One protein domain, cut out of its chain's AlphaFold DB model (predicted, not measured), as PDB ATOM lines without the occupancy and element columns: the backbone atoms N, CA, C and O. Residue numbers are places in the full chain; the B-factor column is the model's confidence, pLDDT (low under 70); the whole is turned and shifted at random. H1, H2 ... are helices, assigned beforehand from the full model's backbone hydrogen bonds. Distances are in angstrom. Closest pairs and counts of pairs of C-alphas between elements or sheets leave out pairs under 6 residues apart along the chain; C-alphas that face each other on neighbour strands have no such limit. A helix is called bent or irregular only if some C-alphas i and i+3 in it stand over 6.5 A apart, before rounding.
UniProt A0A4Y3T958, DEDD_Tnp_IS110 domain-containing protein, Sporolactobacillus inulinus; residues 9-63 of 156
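What this domain is: This is residues 9 to 63 of the 156 residues of the protein "DEDD_Tnp_IS110 domain-containing protein" of Sporolactobacillus inulinus (UniProt A0A4Y3T958). Two small helical lobes stand at the two ends of a loose, open shape, joined by the unnamed stretch of residues 23 to 32. One lobe holds H4, the longest helix, with H3 set about perpendicular to it and meeting it near its middle at Arg 55; the other holds H1 and the very short H2, and neither of these touches a helix. The printed part has 55 residues with four named helices, in the order H1, H2, H3, H4, and no named strand; its class is all helix. The whole is loose, with a radius of gyration of the C-alphas of 14.0 A, and spans 41 by 20 by 20 A, only just a rod.

Where its parts are: H4 runs from residue 49 to 61, 19.7 A from C-alpha 49 at (-9.794, -29.216, -21.128) to C-alpha 61 at (-6.610, -27.104, -40.403). It is neither bent nor irregular, but only just: C-alphas 53 and 56 are 6.2 A apart. H3 takes residues 33 to 40 and is 10.4 A long. H1, residues 9 to 17, begins with C-alpha 9 at (-8.944, -5.330, -34.366) and is 12.1 A long. H2, residues 19 to 22, measures 5.1 A.

How they stand to each other: H4 and H3 touch, and the closest C-alphas are those of Lys 40 and Arg 55, 6.7 A apart. Their lines are about perpendicular, at 77 degrees. H1 and H2 are close but not clearly touching; their closest C-alphas, those of Phe 15 and Leu 21, are 7.0 A apart. H1 is apart from H3 and from H4, and H2 is apart from H3 and from H4. In H1 and H3 every O i to N i+4 pair is within hydrogen-bond range, in H4 5 of 9 are, and H2 is too short for such a pair.

The domain as a whole: The C-alphas farthest apart in the domain are those of Gln 19 and Asp 44, at 40.8 A. Residues 18 to 25, of which 19 to 22 belong to H2, stand free, and so do residues 44 to 51, of which 49 to 51 belong to H4. The printed part has no cut. The link from H1 to H2 is tight, with 1 residue; those from H2 to H3, with 10 residues, and from H3 to H4, with 8, are short. The mean pLDDT of the printed part is 81.9, and residues 46 to 52 are under 70.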
ATOM      1  N   PHE A   9      -9.765  -6.072 -33.413       75.12
ATOM      2  CA  PHE A   9      -8.944  -5.330 -34.366       75.12
ATOM      3  C   PHE A   9      -7.562  -4.970 -33.803       75.12
ATOM      4  O   PHE A   9      -6.553  -5.315 -34.410       75.12
ATOM      5  N   HIS A  10      -7.506  -4.314 -32.640       77.94
ATOM      6  CA  HIS A  10      -6.239  -3.839 -32.074       77.94
ATOM      7  C   HIS A  10      -5.251  -4.975 -31.759       77.94
ATOM      8  O   HIS A  10      -4.095  -4.858 -32.159       77.94
ATOM      9  N   PRO A  11      -5.667  -6.093 -31.127       83.19
ATOM     10  CA  PRO A  11      -4.775  -7.231 -30.919       83.19
ATOM     11  C   PRO A  11      -4.329  -7.878 -32.233       83.19
ATOM     12  O   PRO A  11      -3.160  -8.219 -32.373       83.19
ATOM     13  N   ALA A  12      -5.233  -8.027 -33.211       80.94
ATOM     14  CA  ALA A  12      -4.883  -8.616 -34.504       80.94
ATOM     15  C   ALA A  12      -3.845  -7.770 -35.250       80.94
ATOM     16  O   ALA A  12      -2.887  -8.327 -35.775       80.94
ATOM     17  N   MET A  13      -3.998  -6.440 -35.246       80.19
ATOM     18  CA  MET A  13      -3.023  -5.539 -35.861       80.19
ATOM     19  C   MET A  13      -1.680  -5.585 -35.132       80.19
ATOM     20  O   MET A  13      -0.650  -5.738 -35.774       80.19
ATOM     21  N   PHE A  14      -1.696  -5.546 -33.795       84.88
ATOM     22  CA  PHE A  14      -0.485  -5.624 -32.977       84.88
ATOM     23  C   PHE A  14       0.343  -6.879 -33.289       84.88
ATOM     24  O   PHE A  14       1.532  -6.777 -33.576       84.88
ATOM     25  N   PHE A  15      -0.286  -8.058 -33.294       85.75
ATOM     26  CA  PHE A  15       0.418  -9.302 -33.612       85.75
ATOM     27  C   PHE A  15       0.828  -9.391 -35.081       85.75
ATOM     28  O   PHE A  15       1.849  -9.995 -35.391       85.75
ATOM     29  N   HIS A  16       0.049  -8.794 -35.985       82.31
ATOM     30  CA  HIS A  16       0.401  -8.748 -37.396       82.31
ATOM     31  C   HIS A  16       1.602  -7.830 -37.667       82.31
ATOM     32  O   HIS A  16       2.394  -8.124 -38.554       82.31
ATOM     33  N   GLU A  17       1.758  -6.729 -36.926       84.19
ATOM     34  CA  GLU A  17       2.855  -5.764 -37.084       84.19
ATOM     35  C   GLU A  17       4.129  -6.129 -36.316       84.19
ATOM     36  O   GLU A  17       5.197  -5.605 -36.645       84.19
ATOM     37  N   ASP A  18       4.040  -7.037 -35.341       89.31
ATOM     38  CA  ASP A  18       5.167  -7.456 -34.510       89.31
ATOM     39  C   ASP A  18       6.325  -8.017 -35.357       89.31
ATOM     40  O   ASP A  18       6.195  -8.994 -36.100       89.31
ATOM     41  N   GLN A  19       7.493  -7.385 -35.231       89.00
ATOM     42  CA  GLN A  19       8.678  -7.712 -36.026       89.00
ATOM     43  C   GLN A  19       9.208  -9.127 -35.764       89.00
ATOM     44  O   GLN A  19       9.741  -9.755 -36.677       89.00
ATOM     45  N   LYS A  20       9.068  -9.642 -34.535       91.00
ATOM     46  CA  LYS A  20       9.525 -10.992 -34.176       91.00
ATOM     47  C   LYS A  20       8.607 -12.041 -34.783       91.00
ATOM     48  O   LYS A  20       9.088 -13.067 -35.254       91.00
ATOM     49  N   LEU A  21       7.303 -11.773 -34.797       87.00
ATOM     50  CA  LEU A  21       6.315 -12.649 -35.416       87.00
ATOM     51  C   LEU A  21       6.434 -12.654 -36.944       87.00
ATOM     52  O   LEU A  21       6.414 -13.728 -37.534       87.00
ATOM     53  N   LYS A  22       6.670 -11.496 -37.576       85.75
ATOM     54  CA  LYS A  22       6.930 -11.405 -39.027       85.75
ATOM     55  C   LYS A  22       8.185 -12.148 -39.491       85.75
ATOM     56  O   LYS A  22       8.274 -12.511 -40.658       85.75
ATOM     57  N   ALA A  23       9.163 -12.348 -38.607       90.19
ATOM     58  CA  ALA A  23      10.377 -13.104 -38.919       90.19
ATOM     59  C   ALA A  23      10.140 -14.627 -38.992       90.19
ATOM     60  O   ALA A  23      11.021 -15.365 -39.431       90.19
ATOM     61  N   LEU A  24       8.971 -15.101 -38.557       89.88
ATOM     62  CA  LEU A  24       8.566 -16.501 -38.601       89.88
ATOM     63  C   LEU A  24       7.558 -16.723 -39.745       89.88
ATOM     64  O   LEU A  24       6.781 -15.820 -40.055       89.88
ATOM     65  N   PRO A  25       7.511 -17.920 -40.360       86.12
ATOM     66  CA  PRO A  25       6.520 -18.255 -41.382       86.12
ATOM     67  C   PRO A  25       5.165 -18.569 -40.724       86.12
ATOM     68  O   PRO A  25       4.747 -19.724 -40.660       86.12
ATOM     69  N   LEU A  26       4.513 -17.551 -40.162       84.06
ATOM     70  CA  LEU A  26       3.239 -17.675 -39.457       84.06
ATOM     71  C   LEU A  26       2.203 -16.674 -39.964       84.06
ATOM     72  O   LEU A  26       2.539 -15.571 -40.387       84.06
ATOM     73  N   ASP A  27       0.934 -17.062 -39.845       80.56
ATOM     74  CA  ASP A  27      -0.216 -16.222 -40.158       80.56
ATOM     75  C   ASP A  27      -0.987 -15.871 -38.882       80.56
ATOM     76  O   ASP A  27      -1.281 -16.727 -38.042       80.56
ATOM     77  N   VAL A  28      -1.354 -14.595 -38.741       80.25
ATOM     78  CA  VAL A  28      -2.180 -14.110 -37.629       80.25
ATOM     79  C   VAL A  28      -3.644 -14.126 -38.045       80.25
ATOM     80  O   VAL A  28      -4.051 -13.449 -38.990       80.25
ATOM     81  N   VAL A  29      -4.460 -14.884 -37.311       82.06
ATOM     82  CA  VAL A  29      -5.867 -15.118 -37.655       82.06
ATOM     83  C   VAL A  29      -6.789 -14.777 -36.491       82.06
ATOM     84  O   VAL A  29      -6.554 -15.148 -35.341       82.06
ATOM     85  N   THR A  30      -7.885 -14.085 -36.795       80.56
ATOM     86  CA  THR A  30      -8.915 -13.736 -35.812       80.56
ATOM     87  C   THR A  30     -10.070 -14.716 -35.920       80.56
ATOM     88  O   THR A  30     -10.770 -14.756 -36.932       80.56
ATOM     89  N   LEU A  31     -10.320 -15.476 -34.857       83.00
ATOM     90  CA  LEU A  31     -11.389 -16.467 -34.843       83.00
ATOM     91  C   LEU A  31     -12.677 -15.928 -34.221       83.00
ATOM     92  O   LEU A  31     -12.667 -15.253 -33.193       83.00
ATOM     93  N   ASN A  32     -13.816 -16.279 -34.822       83.25
ATOM     94  CA  ASN A  32     -15.123 -15.981 -34.247       83.25
ATOM     95  C   ASN A  32     -15.474 -17.040 -33.180       83.25
ATOM     96  O   ASN A  32     -15.663 -18.211 -33.534       83.25
ATOM     97  N   PRO A  33     -15.649 -16.656 -31.900       84.00
ATOM     98  CA  PRO A  33     -15.908 -17.608 -30.820       84.00
ATOM     99  C   PRO A  33     -17.214 -18.391 -31.010       84.00
ATOM    100  O   PRO A  33     -17.323 -19.537 -30.576       84.00
ATOM    101  N   THR A  34     -18.203 -17.821 -31.705       86.31
ATOM    102  CA  THR A  34     -19.483 -18.489 -31.976       86.31
ATOM    103  C   THR A  34     -19.316 -19.626 -32.980       86.31
ATOM    104  O   THR A  34     -19.948 -20.672 -32.829       86.31
ATOM    105  N   ILE A  35     -18.448 -19.447 -33.981       86.12
ATOM    106  CA  ILE A  35     -18.140 -20.489 -34.967       86.12
ATOM    107  C   ILE A  35     -17.350 -21.615 -34.296       86.12
ATOM    108  O   ILE A  35     -17.739 -22.772 -34.436       86.12
ATOM    109  N   ILE A  36     -16.331 -21.285 -33.492       86.19
ATOM    110  CA  ILE A  36     -15.578 -22.286 -32.715       86.19
ATOM    111  C   ILE A  36     -16.527 -23.089 -31.821       86.19
ATOM    112  O   ILE A  36     -16.450 -24.313 -31.782       86.19
ATOM    113  N   ARG A  37     -17.452 -22.421 -31.119       86.56
ATOM    114  CA  ARG A  37     -18.424 -23.098 -30.253       86.56
ATOM    115  C   ARG A  37     -19.304 -24.080 -31.027       86.56
ATOM    116  O   ARG A  37     -19.523 -25.186 -30.549       86.56
ATOM    117  N   ARG A  38     -19.798 -23.695 -32.211       87.75
ATOM    118  CA  ARG A  38     -20.588 -24.591 -33.075       87.75
ATOM    119  C   ARG A  38     -19.762 -25.772 -33.570       87.75
ATOM    120  O   ARG A  38     -20.255 -26.887 -33.535       87.75
ATOM    121  N   TYR A  39     -18.519 -25.528 -33.981       87.19
ATOM    122  CA  TYR A  39     -17.607 -26.578 -34.424       87.19
ATOM    123  C   TYR A  39     -17.331 -27.599 -33.315       87.19
ATOM    124  O   TYR A  39     -17.416 -28.797 -33.547       87.19
ATOM    125  N   LYS A  40     -17.086 -27.128 -32.088       85.69
ATOM    126  CA  LYS A  40     -16.926 -28.000 -30.917       85.69
ATOM    127  C   LYS A  40     -18.168 -28.850 -30.639       85.69
ATOM    128  O   LYS A  40     -18.022 -30.001 -30.267       85.69
ATOM    129  N   GLY A  41     -19.366 -28.305 -30.854       85.88
ATOM    130  CA  GLY A  41     -20.629 -29.025 -30.664       85.88
ATOM    131  C   GLY A  41     -20.921 -30.128 -31.688       85.88
ATOM    132  O   GLY A  41     -21.942 -30.788 -31.556       85.88
ATOM    133  N   LEU A  42     -20.072 -30.322 -32.705       85.81
ATOM    134  CA  LEU A  42     -20.179 -31.455 -33.636       85.81
ATOM    135  C   LEU A  42     -19.649 -32.768 -33.042       85.81
ATOM    136  O   LEU A  42     -19.887 -33.827 -33.614       85.81
ATOM    137  N   PHE A  43     -18.910 -32.692 -31.935       84.50
ATOM    138  CA  PHE A  43     -18.280 -33.833 -31.286       84.50
ATOM    139  C   PHE A  43     -18.991 -34.109 -29.960       84.50
ATOM    140  O   PHE A  43     -19.197 -33.190 -29.166       84.50
ATOM    141  N   ASP A  44     -19.362 -35.366 -29.731       74.12
ATOM    142  CA  ASP A  44     -19.987 -35.817 -28.487       74.12
ATOM    143  C   ASP A  44     -18.885 -36.269 -27.519       74.12
ATOM    144  O   ASP A  44     -18.527 -37.443 -27.443       74.12
ATOM    145  N   GLU A  45     -18.231 -35.294 -26.885       71.00
ATOM    146  CA  GLU A  45     -17.078 -35.518 -26.011       71.00
ATOM    147  C   GLU A  45     -17.277 -34.860 -24.648       71.00
ATOM    148  O   GLU A  45     -17.752 -33.722 -24.544       71.00
ATOM    149  N   ASP A  46     -16.829 -35.548 -23.596       67.38
ATOM    150  CA  ASP A  46     -16.758 -34.979 -22.255       67.38
ATOM    151  C   ASP A  46     -15.918 -33.696 -22.264       67.38
ATOM    152  O   ASP A  46     -14.908 -33.581 -22.966       67.38
ATOM    153  N   LYS A  47     -16.315 -32.706 -21.454       64.06
ATOM    154  CA  LYS A  47     -15.631 -31.405 -21.328       64.06
ATOM    155  C   LYS A  47     -14.263 -31.518 -20.628       64.06
ATOM    156  O   LYS A  47     -13.994 -30.822 -19.653       64.06
ATOM    157  N   ALA A  48     -13.363 -32.350 -21.136       66.56
ATOM    158  CA  ALA A  48     -11.966 -32.371 -20.743       66.56
ATOM    159  C   ALA A  48     -11.229 -31.204 -21.421       66.56
ATOM    160  O   ALA A  48     -11.293 -31.024 -22.643       66.56
ATOM    161  N   ASN A  49     -10.521 -30.392 -20.633       63.25
ATOM    162  CA  ASN A  49      -9.794 -29.216 -21.128       63.25
ATOM    163  C   ASN A  49      -8.728 -29.581 -22.178       63.25
ATOM    164  O   ASN A  49      -8.524 -28.828 -23.128       63.25
ATOM    165  N   THR A  50      -8.109 -30.756 -22.049       69.62
ATOM    166  CA  THR A  50      -7.054 -31.239 -22.952       69.62
ATOM    167  C   THR A  50      -7.579 -31.499 -24.363       69.62
ATOM    168  O   THR A  50      -7.027 -30.976 -25.326       69.62
ATOM    169  N   ILE A  51      -8.690 -32.229 -24.501       69.94
ATOM    170  CA  ILE A  51      -9.309 -32.522 -25.806       69.94
ATOM    171  C   ILE A  51      -9.847 -31.225 -26.431       69.94
ATOM    172  O   ILE A  51      -9.654 -30.945 -27.614       69.94
ATOM    173  N   ASN A  52     -10.418 -30.349 -25.599       67.88
ATOM    174  CA  ASN A  52     -10.910 -29.038 -26.012       67.88
ATOM    175  C   ASN A  52      -9.839 -28.089 -26.568       67.88
ATOM    176  O   ASN A  52     -10.200 -27.190 -27.341       67.88
ATOM    177  N   ALA A  53      -8.574 -28.255 -26.171       75.50
ATOM    178  CA  ALA A  53      -7.455 -27.461 -26.668       75.50
ATOM    179  C   ALA A  53      -7.083 -27.839 -28.111       75.50
ATOM    180  O   ALA A  53      -6.775 -26.952 -28.902       75.50
ATOM    181  N   PHE A  54      -7.205 -29.117 -28.487       82.81
ATOM    182  CA  PHE A  54      -6.896 -29.601 -29.842       82.81
ATOM    183  C   PHE A  54      -7.956 -29.234 -30.890       82.81
ATOM    184  O   PHE A  54      -7.642 -29.102 -32.072       82.81
ATOM    185  N   ARG A  55      -9.190 -28.945 -30.460       84.62
ATOM    186  CA  ARG A  55     -10.283 -28.545 -31.364       84.62
ATOM    187  C   ARG A  55     -10.046 -27.215 -32.083       84.62
ATOM    188  O   ARG A  55     -10.584 -27.017 -33.166       84.62
ATOM    189  N   ILE A  56      -9.273 -26.292 -31.500       84.75
ATOM    190  CA  ILE A  56      -8.953 -25.008 -32.152       84.75
ATOM    191  C   ILE A  56      -7.943 -25.215 -33.300       84.75
ATOM    192  O   ILE A  56      -8.244 -24.780 -34.411       84.75
ATOM    193  N   PRO A  57      -6.806 -25.915 -33.103       88.25
ATOM    194  CA  PRO A  57      -5.936 -26.344 -34.198       88.25
ATOM    195  C   PRO A  57      -6.656 -27.146 -35.287       88.25
ATOM    196  O   PRO A  57      -6.447 -26.876 -36.466       88.25
ATOM    197  N   ASP A  58      -7.535 -28.085 -34.923       88.12
ATOM    198  CA  ASP A  58      -8.304 -28.859 -35.908       88.12
ATOM    199  C   ASP A  58      -9.236 -27.972 -36.740       88.12
ATOM    200  O   ASP A  58      -9.319 -28.122 -37.958       88.12
ATOM    201  N   PHE A  59      -9.885 -26.989 -36.110       87.75
ATOM    202  CA  PHE A  59     -10.684 -25.998 -36.824       87.75
ATOM    203  C   PHE A  59      -9.842 -25.176 -37.811       87.75
ATOM    204  O   PHE A  59     -10.285 -24.917 -38.930       87.75
ATOM    205  N   LEU A  60      -8.627 -24.783 -37.416       86.75
ATOM    206  CA  LEU A  60      -7.700 -24.049 -38.279       86.75
ATOM    207  C   LEU A  60      -7.253 -24.888 -39.483       86.75
ATOM    208  O   LEU A  60      -7.218 -24.373 -40.594       86.75
ATOM    209  N   ARG A  61      -6.999 -26.189 -39.307       86.50
ATOM    210  CA  ARG A  61      -6.610 -27.104 -40.403       86.50
ATOM    211  C   ARG A  61      -7.655 -27.236 -41.508       86.50
ATOM    212  O   ARG A  61      -7.314 -27.581 -42.628       86.50
ATOM    213  N   ILE A  62      -8.926 -26.993 -41.195       85.25
ATOM    214  CA  ILE A  62     -10.019 -27.060 -42.174       85.25
ATOM    215  C   ILE A  62     -10.010 -25.828 -43.102       85.25
ATOM    216  O   ILE A  62     -10.750 -25.802 -44.082       85.25
ATOM    217  N   GLU A  63      -9.221 -24.789 -42.790       75.81
ATOM    218  CA  GLU A  63      -9.076 -23.544 -43.570       75.81
ATOM    219  C   GLU A  63     -10.400 -22.803 -43.836       75.81
ATOM    220  O   GLU A  63     -10.481 -21.846 -44.600       75.81
TER     221      GLU A  63